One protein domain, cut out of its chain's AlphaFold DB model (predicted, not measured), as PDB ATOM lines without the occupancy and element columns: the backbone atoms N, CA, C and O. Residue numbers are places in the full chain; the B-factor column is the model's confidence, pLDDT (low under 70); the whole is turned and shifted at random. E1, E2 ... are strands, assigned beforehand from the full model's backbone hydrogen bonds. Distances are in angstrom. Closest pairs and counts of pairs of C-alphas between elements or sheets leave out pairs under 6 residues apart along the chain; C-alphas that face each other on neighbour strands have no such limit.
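Overview. This is residues 633 to 732 of the 891 residues of the protein "Hypothetical protein" of Pseudo-nitzschia arenysensis (UniProt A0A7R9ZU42). Two four-stranded sheets lie face to face as a sandwich, E4 E1 E8 E6 over E3 E2 E5 E7, and beyond one end of it a small head of loop carries the short hairpin E9 and E10. The first sheet is mixed and curled like part of a barrel; the second is antiparallel. You have 100 printed residues, with no named helix and ten named strands, E1 to E10 in chain order; the class is all strand. The whole is compact by its radius of gyration of the C-alphas, 14.3 A, yet elongated in outline, 46 by 24 by 20 A, with the head at one end of the length.

Arrangement. Start at E1, residues 633 to 640, an inner strand of the first sheet. Its parallel neighbour is E8, residues 700 to 708, at 14 degrees, with N 638 and O 702 2.9 A apart, within hydrogen-bond range. E4, residues 657 to 662, is E1's antiparallel neighbour at 143 degrees; look at N 635 and O 659, 2.9 A. E6, residues 677 to 682, is antiparallel to E8 at 144 degrees, with N 705 and O 681 2.8 A apart. In the second sheet, E2, residues 645 to 648, and E3, residues 651 to 654, form a hairpin, with N 648 and O 651 2.8 A apart. E5, residues 666 to 670, is antiparallel to E2, with N 647 and O 670 2.9 A apart, and to E7, residues 690 to 694, with N 669 and O 691 2.8 A apart. Between the sheets, the closest C-alphas of E2 and E8 are those of Val 646 and Ala 704, 7.5 A apart. Both sheets are strongly twisted; in the sandwich, two sheets face to face, the facing parts are 7.9 A centre to centre, with best planes 13 degrees apart. Last comes the hairpin of E9, residues 724 to 726, and E10, residues 729 to 731, with N 731 and O 724 2.9 A apart; E10 and E8 are apart.

Along the chain. Find C-alpha 633 at (-14.997, 34.925, 8.777); from there E1 runs 22.9 A. E4 spans 16.4 A, E6 14.2 A and E7 13.9 A. E8, the longest strand, runs 26.3 A to C-alpha 708 at (-40.731, 54.595, 4.376). E10 ends at C-alpha 731, (-40.980, 67.564, 13.574).

Size, cuts and confidence. The C-alphas farthest apart, of Trp 662 and Thr 732, are 45.9 A apart. The printed part has no cut. The link from E8 to E9, residues 709 to 723, is long. The mean pLDDT of the printed part is 82.2, and residues 709 to 732 are under 70, so look there for low confidence.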
ATOM      1  N   LEU A 633     -14.398  33.966   7.850       93.69
ATOM      2  CA  LEU A 633     -14.997  34.925   8.777       93.69
ATOM      3  C   LEU A 633     -16.528  34.892   8.660       93.69
ATOM      4  O   LEU A 633     -17.070  34.761   7.564       93.69
ATOM      5  N   ASN A 634     -17.217  35.099   9.779       92.88
ATOM      6  CA  ASN A 634     -18.639  35.435   9.802       92.88
ATOM      7  C   ASN A 634     -18.846  36.931   9.520       92.88
ATOM      8  O   ASN A 634     -18.094  37.764  10.036       92.88
ATOM      9  N   VAL A 635     -19.920  37.278   8.812       93.25
ATOM     10  CA  VAL A 635     -20.370  38.660   8.566       93.25
ATOM     11  C   VAL A 635     -21.874  38.728   8.804       93.25
ATOM     12  O   VAL A 635     -22.604  37.880   8.307       93.25
ATOM     13  N   ASN A 636     -22.360  39.717   9.550       94.88
ATOM     14  CA  ASN A 636     -23.798  39.899   9.759       94.88
ATOM     15  C   ASN A 636     -24.326  40.915   8.744       94.88
ATOM     16  O   ASN A 636     -23.947  42.085   8.793       94.88
ATOM     17  N   ILE A 637     -25.186  40.462   7.833       95.19
ATOM     18  CA  ILE A 637     -25.875  41.307   6.858       95.19
ATOM     19  C   ILE A 637     -27.247  41.647   7.439       95.19
ATOM     20  O   ILE A 637     -28.084  40.776   7.701       95.19
ATOM     21  N   GLU A 638     -27.453  42.929   7.712       95.62
ATOM     22  CA  GLU A 638     -28.622  43.446   8.416       95.62
ATOM     23  C   GLU A 638     -29.311  44.539   7.590       95.62
ATOM     24  O   GLU A 638     -28.688  45.240   6.792       95.62
ATOM     25  N   SER A 639     -30.611  44.732   7.802       93.56
ATOM     26  CA  SER A 639     -31.304  45.932   7.346       93.56
ATOM     27  C   SER A 639     -32.179  46.500   8.447       93.56
ATOM     28  O   SER A 639     -32.558  45.817   9.405       93.56
ATOM     29  N   PHE A 640     -32.536  47.768   8.287       86.44
ATOM     30  CA  PHE A 640     -33.541  48.418   9.103       86.44
ATOM     31  C   PHE A 640     -34.618  49.076   8.218       86.44
ATOM     32  O   PHE A 640     -34.280  49.988   7.462       86.44
ATOM     33  N   PRO A 641     -35.901  48.671   8.321       86.88
ATOM     34  CA  PRO A 641     -36.401  47.540   9.110       86.88
ATOM     35  C   PRO A 641     -35.837  46.200   8.614       86.88
ATOM     36  O   PRO A 641     -35.519  46.060   7.440       86.88
ATOM     37  N   ASN A 642     -35.713  45.238   9.528       89.56
ATOM     38  CA  ASN A 642     -35.248  43.871   9.263       89.56
ATOM     39  C   ASN A 642     -36.263  43.126   8.372       89.56
ATOM     40  O   ASN A 642     -37.471  43.317   8.548       89.56
ATOM     41  N   GLY A 643     -35.776  42.299   7.443       88.38
ATOM     42  CA  GLY A 643     -36.592  41.589   6.453       88.38
ATOM     43  C   GLY A 643     -36.571  42.207   5.054       88.38
ATOM     44  O   GLY A 643     -37.371  41.789   4.224       88.38
ATOM     45  N   LEU A 644     -35.711  43.201   4.805       92.00
ATOM     46  CA  LEU A 644     -35.448  43.729   3.463       92.00
ATOM     47  C   LEU A 644     -34.224  43.039   2.857       92.00
ATOM     48  O   LEU A 644     -33.330  42.593   3.588       92.00
ATOM     49  N   ASP A 645     -34.193  42.972   1.533       93.38
ATOM     50  CA  ASP A 645     -33.119  42.336   0.780       93.38
ATOM     51  C   ASP A 645     -31.910  43.270   0.629       93.38
ATOM     52  O   ASP A 645     -32.046  44.482   0.441       93.38
ATOM     53  N   VAL A 646     -30.716  42.688   0.703       93.31
ATOM     54  CA  VAL A 646     -29.438  43.313   0.342       93.31
ATOM     55  C   VAL A 646     -28.747  42.376  -0.640       93.31
ATOM     56  O   VAL A 646     -28.621  41.187  -0.354       93.31
ATOM     57  N   MET A 647     -28.297  42.880  -1.783       86.88
ATOM     58  CA  MET A 647     -27.510  42.085  -2.724       86.88
ATOM     59  C   MET A 647     -26.082  41.957  -2.187       86.88
ATOM     60  O   MET A 647     -25.460  42.964  -1.852       86.88
ATOM     61  N   VAL A 648     -25.565  40.733  -2.105       86.81
ATOM     62  CA  VAL A 648     -24.212  40.404  -1.633       86.81
ATOM     63  C   VAL A 648     -23.520  39.583  -2.718       86.81
ATOM     64  O   VAL A 648     -23.964  38.484  -3.030       86.81
ATOM     65  N   ASP A 649     -22.483  40.137  -3.347       80.19
ATOM     66  CA  ASP A 649     -21.813  39.568  -4.529       80.19
ATOM     67  C   ASP A 649     -22.798  39.121  -5.637       80.19
ATOM     68  O   ASP A 649     -22.632  38.079  -6.266       80.19
ATOM     69  N   ASN A 650     -23.829  39.941  -5.881       78.19
ATOM     70  CA  ASN A 650     -24.968  39.705  -6.786       78.19
ATOM     71  C   ASN A 650     -26.012  38.660  -6.324       78.19
ATOM     72  O   ASN A 650     -26.926  38.354  -7.088       78.19
ATOM     73  N   PHE A 651     -25.946  38.157  -5.087       75.56
ATOM     74  CA  PHE A 651     -26.960  37.260  -4.512       75.56
ATOM     75  C   PHE A 651     -27.890  38.005  -3.540       75.56
ATOM     76  O   PHE A 651     -27.395  38.670  -2.629       75.56
ATOM     77  N   PRO A 652     -29.227  37.904  -3.674       84.25
ATOM     78  CA  PRO A 652     -30.158  38.550  -2.753       84.25
ATOM     79  C   PRO A 652     -30.147  37.865  -1.380       84.25
ATOM     80  O   PRO A 652     -30.439  36.674  -1.256       84.25
ATOM     81  N   VAL A 653     -29.847  38.634  -0.334       85.62
ATOM     82  CA  VAL A 653     -29.876  38.199   1.066       85.62
ATOM     83  C   VAL A 653     -31.007  38.914   1.799       85.62
ATOM     84  O   VAL A 653     -30.888  40.090   2.152       85.62
ATOM     85  N   THR A 654     -32.088  38.186   2.090       91.06
ATOM     86  CA  THR A 654     -33.146  38.666   2.988       91.06
ATOM     87  C   THR A 654     -32.612  38.728   4.413       91.06
ATOM     88  O   THR A 654     -32.337  37.710   5.056       91.06
ATOM     89  N   THR A 655     -32.443  39.944   4.914       92.50
ATOM     90  CA  THR A 655     -31.866  40.202   6.236       92.50
ATOM     91  C   THR A 655     -32.842  39.852   7.370       92.50
ATOM     92  O   THR A 655     -34.048  39.768   7.172       92.50
ATOM     93  N   SER A 656     -32.404  39.672   8.617       93.88
ATOM     94  CA  SER A 656     -31.016  39.599   9.099       93.88
ATOM     95  C   SER A 656     -30.455  38.184   8.956       93.88
ATOM     96  O   SER A 656     -31.068  37.219   9.420       93.88
ATOM     97  N   GLN A 657     -29.275  38.070   8.345       91.38
ATOM     98  CA  GLN A 657     -28.591  36.799   8.118       91.38
ATOM     99  C   GLN A 657     -27.092  36.924   8.428       91.38
ATOM    100  O   GLN A 657     -26.453  37.919   8.092       91.38
ATOM    101  N   THR A 658     -26.518  35.892   9.049       91.94
ATOM    102  CA  THR A 658     -25.061  35.743   9.159       91.94
ATOM    103  C   THR A 658     -24.545  34.970   7.948       91.94
ATOM    104  O   THR A 658     -24.886  33.803   7.762       91.94
ATOM    105  N   ALA A 659     -23.716  35.627   7.146       86.56
ATOM    106  CA  ALA A 659     -22.973  35.063   6.032       86.56
ATOM    107  C   ALA A 659     -21.602  34.534   6.489       86.56
ATOM    108  O   ALA A 659     -21.059  34.976   7.505       86.56
ATOM    109  N   ILE A 660     -21.015  33.629   5.704       89.19
ATOM    110  CA  ILE A 660     -19.618  33.201   5.841       89.19
ATOM    111  C   ILE A 660     -18.871  33.680   4.599       89.19
ATOM    112  O   ILE A 660     -19.311  33.430   3.482       89.19
ATOM    113  N   SER A 661     -17.737  34.346   4.786       91.44
ATOM    114  CA  SER A 661     -16.889  34.812   3.689       91.44
ATOM    115  C   SER A 661     -15.404  34.711   4.048       91.44
ATOM    116  O   SER A 661     -15.046  34.223   5.122       91.44
ATOM    117  N   TRP A 662     -14.515  35.096   3.136       93.38
ATOM    118  CA  TRP A 662     -13.070  34.943   3.321       93.38
ATOM    119  C   TRP A 662     -12.454  36.175   3.990       93.38
ATOM    120  O   TRP A 662     -12.865  37.314   3.764       93.38
ATOM    121  N   LYS A 663     -11.429  35.961   4.815       94.31
ATOM    122  CA  LYS A 663     -10.640  37.047   5.399       94.31
ATOM    123  C   LYS A 663      -9.982  37.874   4.292       94.31
ATOM    124  O   LYS A 663      -9.377  37.318   3.379       94.31
ATOM    125  N   ALA A 664     -10.066  39.193   4.442       92.88
ATOM    126  CA  ALA A 664      -9.654  40.222   3.489       92.88
ATOM    127  C   ALA A 664     -10.408  40.217   2.143       92.88
ATOM    128  O   ALA A 664      -9.997  40.924   1.231       92.88
ATOM    129  N   HIS A 665     -11.516  39.477   2.019       91.19
ATOM    130  CA  HIS A 665     -12.393  39.587   0.854       91.19
ATOM    131  C   HIS A 665     -13.057  40.966   0.798       91.19
ATOM    132  O   HIS A 665     -13.531  41.473   1.817       91.19
ATOM    133  N   ASP A 666     -13.101  41.543  -0.397       90.06
ATOM    134  CA  ASP A 666     -13.759  42.802  -0.717       90.06
ATOM    135  C   ASP A 666     -15.227  42.546  -1.099       90.06
ATOM    136  O   ASP A 666     -15.611  42.575  -2.267       90.06
ATOM    137  N   LEU A 667     -16.052  42.294  -0.076       89.25
ATOM    138  CA  LEU A 667     -17.461  41.922  -0.223       89.25
ATOM    139  C   LEU A 667     -18.242  43.019  -0.963       89.25
ATOM    140  O   LEU A 667     -18.301  44.161  -0.484       89.25
ATOM    141  N   ARG A 668     -18.840  42.688  -2.113       89.88
ATOM    142  CA  ARG A 668     -19.615  43.630  -2.935       89.88
ATOM    143  C   ARG A 668     -21.057  43.659  -2.445       89.88
ATOM    144  O   ARG A 668     -21.650  42.614  -2.191       89.88
ATOM    145  N   LEU A 669     -21.614  44.853  -2.295       91.69
ATOM    146  CA  LEU A 669     -22.939  45.076  -1.727       91.69
ATOM    147  C   LEU A 669     -23.736  46.052  -2.585       91.69
ATOM    148  O   LEU A 669     -23.229  47.124  -2.910       91.69
ATOM    149  N   GLU A 670     -24.989  45.716  -2.880       92.44
ATOM    150  CA  GLU A 670     -25.917  46.573  -3.622       92.44
ATOM    151  C   GLU A 670     -27.308  46.613  -2.955       92.44
ATOM    152  O   GLU A 670     -27.764  45.631  -2.363       92.44
ATOM    153  N   VAL A 671     -27.981  47.771  -3.012       90.19
ATOM    154  CA  VAL A 671     -29.324  47.985  -2.438       90.19
ATOM    155  C   VAL A 671     -30.262  48.795  -3.344       90.19
ATOM    156  O   VAL A 671     -30.108  50.006  -3.563       90.19
ATOM    157  N   GLU A 672     -31.325  48.131  -3.791       89.88
ATOM    158  CA  GLU A 672     -32.469  48.747  -4.466       89.88
ATOM    159  C   GLU A 672     -33.559  49.200  -3.478       89.88
ATOM    160  O   GLU A 672     -33.620  48.752  -2.332       89.88
ATOM    161  N   ASP A 673     -34.442  50.100  -3.922       87.62
ATOM    162  CA  ASP A 673     -35.624  50.500  -3.147       87.62
ATOM    163  C   ASP A 673     -36.708  49.408  -3.205       87.62
ATOM    164  O   ASP A 673     -37.021  48.884  -4.271       87.62
ATOM    165  N   GLN A 674     -37.320  49.098  -2.062       86.31
ATOM    166  CA  GLN A 674     -38.266  47.994  -1.879       86.31
ATOM    167  C   GLN A 674     -39.572  48.529  -1.286       86.31
ATOM    168  O   GLN A 674     -39.675  48.686  -0.070       86.31
ATOM    169  N   ASP A 675     -40.561  48.852  -2.128       79.88
ATOM    170  CA  ASP A 675     -41.819  49.514  -1.728       79.88
ATOM    171  C   ASP A 675     -42.459  48.872  -0.471       79.88
ATOM    172  O   ASP A 675     -42.687  47.661  -0.447       79.88
ATOM    173  N   PRO A 676     -42.758  49.641   0.599       82.38
ATOM    174  CA  PRO A 676     -42.763  51.104   0.705       82.38
ATOM    175  C   PRO A 676     -41.451  51.735   1.205       82.38
ATOM    176  O   PRO A 676     -41.483  52.847   1.725       82.38
ATOM    177  N   PHE A 677     -40.310  51.057   1.131       85.88
ATOM    178  CA  PHE A 677     -39.033  51.474   1.712       85.88
ATOM    179  C   PHE A 677     -38.026  51.972   0.664       85.88
ATOM    180  O   PHE A 677     -37.784  51.335  -0.354       85.88
ATOM    181  N   ILE A 678     -37.404  53.118   0.943       85.62
ATOM    182  CA  ILE A 678     -36.368  53.754   0.120       85.62
ATOM    183  C   ILE A 678     -35.059  53.744   0.906       85.62
ATOM    184  O   ILE A 678     -35.036  54.186   2.062       85.62
ATOM    185  N   PHE A 679     -33.977  53.290   0.278       89.94
ATOM    186  CA  PHE A 679     -32.644  53.272   0.878       89.94
ATOM    187  C   PHE A 679     -32.170  54.691   1.239       89.94
ATOM    188  O   PHE A 679     -32.492  55.670   0.553       89.94
ATOM    189  N   LYS A 680     -31.419  54.824   2.340       88.12
ATOM    190  CA  LYS A 680     -30.812  56.097   2.767       88.12
ATOM    191  C   LYS A 680     -29.315  56.016   2.972       88.12
ATOM    192  O   LYS A 680     -28.600  56.875   2.464       88.12
ATOM    193  N   SER A 681     -28.870  55.059   3.770       88.88
ATOM    194  CA  SER A 681     -27.476  54.961   4.178       88.88
ATOM    195  C   SER A 681     -27.150  53.573   4.693       88.88
ATOM    196  O   SER A 681     -28.011  52.839   5.172       88.88
ATOM    197  N   TRP A 682     -25.874  53.236   4.657       91.50
ATOM    198  CA  TRP A 682     -25.305  52.166   5.456       91.50
ATOM    199  C   TRP A 682     -25.048  52.664   6.888       91.50
ATOM    200  O   TRP A 682     -24.958  53.867   7.138       91.50
ATOM    201  N   SER A 683     -24.891  51.753   7.850       88.69
ATOM    202  CA  SER A 683     -24.665  52.084   9.269       88.69
ATOM    203  C   SER A 683     -23.372  52.850   9.583       88.69
ATOM    204  O   SER A 683     -23.210  53.333  10.701       88.69
ATOM    205  N   ASP A 684     -22.447  52.960   8.629       85.81
ATOM    206  CA  ASP A 684     -21.244  53.800   8.712       85.81
ATOM    207  C   ASP A 684     -21.419  55.191   8.065       85.81
ATOM    208  O   ASP A 684     -20.485  55.992   8.061       85.81
ATOM    209  N   GLY A 685     -22.616  55.497   7.554       84.00
ATOM    210  CA  GLY A 685     -22.974  56.780   6.950       84.00
ATOM    211  C   GLY A 685     -22.711  56.889   5.446       84.00
ATOM    212  O   GLY A 685     -23.003  57.941   4.878       84.00
ATOM    213  N   ASN A 686     -22.194  55.846   4.783       86.88
ATOM    214  CA  ASN A 686     -22.104  55.825   3.320       86.88
ATOM    215  C   ASN A 686     -23.524  55.833   2.700       86.88
ATOM    216  O   ASN A 686     -24.424  55.176   3.221       86.88
ATOM    217  N   THR A 687     -23.733  56.582   1.613       88.44
ATOM    218  CA  THR A 687     -25.040  56.750   0.935       88.44
ATOM    219  C   THR A 687     -25.100  56.135  -0.467       88.44
ATOM    220  O   THR A 687     -26.115  56.272  -1.151       88.44
ATOM    221  N   ASP A 688     -24.020  55.502  -0.917       90.50
ATOM    222  CA  ASP A 688     -23.935  54.863  -2.225       90.50
ATOM    223  C   ASP A 688     -24.752  53.564  -2.205       90.50
ATOM    224  O   ASP A 688     -24.734  52.813  -1.224       90.50
ATOM    225  N   ARG A 689     -25.507  53.306  -3.280       89.94
ATOM    226  CA  ARG A 689     -26.305  52.074  -3.403       89.94
ATOM    227  C   ARG A 689     -25.436  50.848  -3.626       89.94
ATOM    228  O   ARG A 689     -25.768  49.790  -3.117       89.94
ATOM    229  N   GLU A 690     -24.337  51.017  -4.349       90.50
ATOM    230  CA  GLU A 690     -23.305  50.010  -4.568       90.50
ATOM    231  C   GLU A 690     -22.080  50.366  -3.723       90.50
ATOM    232  O   GLU A 690     -21.652  51.524  -3.699       90.50
ATOM    233  N   ARG A 691     -21.492  49.386  -3.035       86.62
ATOM    234  CA  ARG A 691     -20.242  49.567  -2.287       86.62
ATOM    235  C   ARG A 691     -19.464  48.266  -2.126       86.62
ATOM    236  O   ARG A 691     -20.003  47.174  -2.259       86.62
ATOM    237  N   THR A 692     -18.215  48.406  -1.704       89.75
ATOM    238  CA  THR A 692     -17.344  47.295  -1.310       89.75
ATOM    239  C   THR A 692     -16.981  47.414   0.171       89.75
ATOM    240  O   THR A 692     -16.830  48.528   0.688       89.75
ATOM    241  N   VAL A 693     -16.855  46.287   0.876       90.56
ATOM    242  CA  VAL A 693     -16.421  46.242   2.283       90.56
ATOM    243  C   VAL A 693     -15.389  45.136   2.501       90.56
ATOM    244  O   VAL A 693     -15.730  43.956   2.534       90.56
ATOM    245  N   THR A 694     -14.135  45.523   2.744       91.00
ATOM    246  CA  THR A 694     -13.055  44.590   3.089       91.00
ATOM    247  C   THR A 694     -13.309  43.913   4.439       91.00
ATOM    248  O   THR A 694     -13.426  44.567   5.484       91.00
ATOM    249  N   LEU A 695     -13.355  42.583   4.444       90.12
ATOM    250  CA  LEU A 695     -13.695  41.776   5.616       90.12
ATOM    251  C   LEU A 695     -12.465  41.459   6.470       90.12
ATOM    252  O   LEU A 695     -11.735  40.498   6.231       90.12
ATOM    253  N   LEU A 696     -12.220  42.270   7.500       88.62
ATOM    254  CA  LEU A 696     -11.009  42.165   8.331       88.62
ATOM    255  C   LEU A 696     -11.247  41.563   9.725       88.62
ATOM    256  O   LEU A 696     -10.280  41.313  10.450       88.62
ATOM    257  N   LYS A 697     -12.505  41.361  10.135       89.19
ATOM    258  CA  LYS A 697     -12.884  40.916  11.488       89.19
ATOM    259  C   LYS A 697     -14.041  39.924  11.439       89.19
ATOM    260  O   LYS A 697     -14.933  40.058  10.610       89.19
ATOM    261  N   ASN A 698     -14.034  38.965  12.364       90.44
ATOM    262  CA  ASN A 698     -15.154  38.044  12.545       90.44
ATOM    263  C   ASN A 698     -16.359  38.775  13.151       90.44
ATOM    264  O   ASN A 698     -16.179  39.685  13.963       90.44
ATOM    265  N   ASP A 699     -17.561  38.341  12.773       89.50
ATOM    266  CA  ASP A 699     -18.851  38.864  13.238       89.50
ATOM    267  C   ASP A 699     -19.029  40.374  12.951       89.50
ATOM    268  O   ASP A 699     -19.690  41.101  13.695       89.50
ATOM    269  N   GLN A 700     -18.424  40.861  11.861       90.94
ATOM    270  CA  GLN A 700     -18.567  42.242  11.393       90.94
ATOM    271  C   GLN A 700     -20.000  42.479  10.891       90.94
ATOM    272  O   GLN A 700     -20.437  41.823   9.951       90.94
ATOM    273  N   THR A 701     -20.731  43.414  11.504       92.50
ATOM    274  CA  THR A 701     -22.074  43.815  11.050       92.50
ATOM    275  C   THR A 701     -21.995  44.882   9.962       92.50
ATOM    276  O   THR A 701     -21.300  45.890  10.118       92.50
ATOM    277  N   ILE A 702     -22.759  44.678   8.890       93.31
ATOM    278  CA  ILE A 702     -23.012  45.646   7.825       93.31
ATOM    279  C   ILE A 702     -24.531  45.802   7.721       93.31
ATOM    280  O   ILE A 702     -25.230  44.838   7.414       93.31
ATOM    281  N   GLN A 703     -25.046  46.999   8.013       93.88
ATOM    282  CA  GLN A 703     -26.486  47.257   8.064       93.88
ATOM    283  C   GLN A 703     -26.905  48.309   7.028       93.88
ATOM    284  O   GLN A 703     -26.348  49.408   7.007       93.88
ATOM    285  N   ALA A 704     -27.917  47.994   6.217       93.69
ATOM    286  CA  ALA A 704     -28.568  48.925   5.294       93.69
ATOM    287  C   ALA A 704     -29.794  49.594   5.946       93.69
ATOM    288  O   ALA A 704     -30.709  48.922   6.426       93.69
ATOM    289  N   ASN A 705     -29.841  50.926   5.965       90.00
ATOM    290  CA  ASN A 705     -30.939  51.702   6.538       90.00
ATOM    291  C   ASN A 705     -31.890  52.195   5.445       90.00
ATOM    292  O   ASN A 705     -31.494  52.916   4.523       90.00
ATOM    293  N   PHE A 706     -33.170  51.877   5.610       88.06
ATOM    294  CA  PHE A 706     -34.248  52.312   4.738       88.06
ATOM    295  C   PHE A 706     -35.274  53.148   5.510       88.06
ATOM    296  O   PHE A 706     -35.505  52.965   6.707       88.06
ATOM    297  N   CYS A 707     -35.948  54.050   4.801       80.69
ATOM    298  CA  CYS A 707     -37.046  54.852   5.337       80.69
ATOM    299  C   CYS A 707     -38.287  54.701   4.466       80.69
ATOM    300  O   CYS A 707     -38.195  54.567   3.247       80.69
ATOM    301  N   LYS A 708     -39.465  54.762   5.086       77.44
ATOM    302  CA  LYS A 708     -40.731  54.595   4.376       77.44
ATOM    303  C   LYS A 708     -41.026  55.802   3.467       77.44
ATOM    304  O   LYS A 708     -40.972  56.940   3.929       77.44
ATOM    305  N   ALA A 709     -41.356  55.555   2.202       63.59
ATOM    306  CA  ALA A 709     -41.544  56.552   1.147       63.59
ATOM    307  C   ALA A 709     -42.674  57.561   1.425       63.59
ATOM    308  O   ALA A 709     -42.634  58.693   0.945       63.59
ATOM    309  N   ASP A 710     -43.680  57.153   2.199       59.56
ATOM    310  CA  ASP A 710     -44.959  57.843   2.382       59.56
ATOM    311  C   ASP A 710     -45.189  58.393   3.806       59.56
ATOM    312  O   ASP A 710     -46.264  58.933   4.080       59.56
ATOM    313  N   GLN A 711     -44.228  58.271   4.738       55.12
ATOM    314  CA  GLN A 711     -44.445  58.653   6.144       55.12
ATOM    315  C   GLN A 711     -43.314  59.472   6.778       55.12
ATOM    316  O   GLN A 711     -42.181  59.022   6.915       55.12
ATOM    317  N   ALA A 712     -43.689  60.642   7.311       51.53
ATOM    318  CA  ALA A 712     -42.874  61.525   8.155       51.53
ATOM    319  C   ALA A 712     -42.650  60.954   9.576       51.53
ATOM    320  O   ALA A 712     -42.862  61.625  10.590       51.53
ATOM    321  N   SER A 713     -42.262  59.683   9.658       56.06
ATOM    322  CA  SER A 713     -41.998  58.957  10.898       56.06
ATOM    323  C   SER A 713     -40.552  58.488  10.928       56.06
ATOM    324  O   SER A 713     -40.128  57.731  10.057       56.06
ATOM    325  N   CYS A 714     -39.809  58.911  11.943       58.72
ATOM    326  CA  CYS A 714     -38.460  58.432  12.210       58.72
ATOM    327  C   CYS A 714     -38.469  57.194  13.093       58.72
ATOM    328  O   CYS A 714     -39.246  57.094  14.042       58.72
ATOM    329  N   TRP A 715     -37.551  56.276  12.823       56.22
ATOM    330  CA  TRP A 715     -37.480  55.012  13.551       56.22
ATOM    331  C   TRP A 715     -36.093  54.730  14.139       56.22
ATOM    332  O   TRP A 715     -36.022  54.027  15.145       56.22
ATOM    333  N   ASN A 716     -35.042  55.381  13.623       51.28
ATOM    334  CA  ASN A 716     -33.716  55.446  14.234       51.28
ATOM    335  C   ASN A 716     -33.108  56.849  14.006       51.28
ATOM    336  O   ASN A 716     -32.999  57.297  12.868       51.28
ATOM    337  N   GLY A 717     -32.779  57.574  15.082       57.50
ATOM    338  CA  GLY A 717     -32.195  58.924  15.007       57.50
ATOM    339  C   GLY A 717     -32.957  59.929  14.120       57.50
ATOM    340  O   GLY A 717     -34.174  59.842  13.949       57.50
ATOM    341  N   ASN A 718     -32.220  60.891  13.555       58.09
ATOM    342  CA  ASN A 718     -32.740  61.858  12.579       58.09
ATOM    343  C   ASN A 718     -32.684  61.344  11.124       58.09
ATOM    344  O   ASN A 718     -33.129  62.061  10.239       58.09
ATOM    345  N   GLU A 719     -32.170  60.139  10.848       59.31
ATOM    346  CA  GLU A 719     -31.821  59.685   9.484       59.31
ATOM    347  C   GLU A 719     -33.017  59.620   8.515       59.31
ATOM    348  O   GLU A 719     -32.862  59.850   7.318       59.31
ATOM    349  N   CYS A 720     -34.230  59.389   9.030       66.62
ATOM    350  CA  CYS A 720     -35.473  59.439   8.248       66.62
ATOM    351  C   CYS A 720     -36.209  60.798   8.293       66.62
ATOM    352  O   CYS A 720     -37.357  60.871   7.857       66.62
ATOM    353  N   CYS A 721     -35.609  61.864   8.835       62.84
ATOM    354  CA  CYS A 721     -36.217  63.197   8.928       62.84
ATOM    355  C   CYS A 721     -35.358  64.279   8.272       62.84
ATOM    356  O   CYS A 721     -34.135  64.248   8.328       62.84
ATOM    357  N   SER A 722     -36.011  65.316   7.744       56.78
ATOM    358  CA  SER A 722     -35.337  66.521   7.244       56.78
ATOM    359  C   SER A 722     -34.816  67.457   8.346       56.78
ATOM    360  O   SER A 722     -33.968  68.295   8.061       56.78
ATOM    361  N   GLU A 723     -35.333  67.351   9.578       62.72
ATOM    362  CA  GLU A 723     -34.948  68.197  10.723       62.72
ATOM    363  C   GLU A 723     -34.711  67.370  12.000       62.72
ATOM    364  O   GLU A 723     -33.576  66.978  12.268       62.72
ATOM    365  N   PHE A 724     -35.752  67.079  12.796       63.78
ATOM    366  CA  PHE A 724     -35.594  66.396  14.088       63.78
ATOM    367  C   PHE A 724     -36.628  65.290  14.341       63.78
ATOM    368  O   PHE A 724     -37.820  65.435  14.058       63.78
ATOM    369  N   CYS A 725     -36.169  64.189  14.937       63.00
ATOM    370  CA  CYS A 725     -37.004  63.071  15.352       63.00
ATOM    371  C   CYS A 725     -37.495  63.203  16.802       63.00
ATOM    372  O   CYS A 725     -36.707  63.113  17.744       63.00
ATOM    373  N   PHE A 726     -38.812  63.303  17.015       65.38
ATOM    374  CA  PHE A 726     -39.396  63.278  18.361       65.38
ATOM    375  C   PHE A 726     -40.545  62.273  18.467       65.38
ATOM    376  O   PHE A 726     -41.550  62.381  17.769       65.38
ATOM    377  N   GLN A 727     -40.418  61.302  19.381       67.94
ATOM    378  CA  GLN A 727     -41.422  60.247  19.624       67.94
ATOM    379  C   GLN A 727     -41.847  59.486  18.349       67.94
ATOM    380  O   GLN A 727     -43.024  59.191  18.157       67.94
ATOM    381  N   ARG A 728     -40.874  59.149  17.490       62.28
ATOM    382  CA  ARG A 728     -41.061  58.493  16.180       62.28
ATOM    383  C   ARG A 728     -41.838  59.299  15.127       62.28
ATOM    384  O   ARG A 728     -42.312  58.745  14.139       62.28
ATOM    385  N   VAL A 729     -41.931  60.616  15.300       60.84
ATOM    386  CA  VAL A 729     -42.513  61.546  14.322       60.84
ATOM    387  C   VAL A 729     -41.472  62.603  13.959       60.84
ATOM    388  O   VAL A 729     -40.810  63.150  14.845       60.84
ATOM    389  N   CYS A 730     -41.324  62.893  12.668       65.94
ATOM    390  CA  CYS A 730     -40.510  64.011  12.208       65.94
ATOM    391  C   CYS A 730     -41.209  65.326  12.549       65.94
ATOM    392  O   CYS A 730     -42.375  65.525  12.204       65.94
ATOM    393  N   ARG A 731     -40.495  66.227  13.224       63.50
ATOM    394  CA  ARG A 731     -40.980  67.564  13.574       63.50
ATOM    395  C   ARG A 731     -40.041  68.629  13.040       63.50
ATOM    396  O   ARG A 731     -38.835  68.405  12.946       63.50
ATOM    397  N   THR A 732     -40.613  69.791  12.758       58.56
ATOM    398  CA  THR A 732     -39.862  71.028  12.554       58.56
ATOM    399  C   THR A 732     -39.610  71.721  13.897       58.56
ATOM    400  O   THR A 732     -40.381  71.536  14.847       58.56
TER     401      THR A 732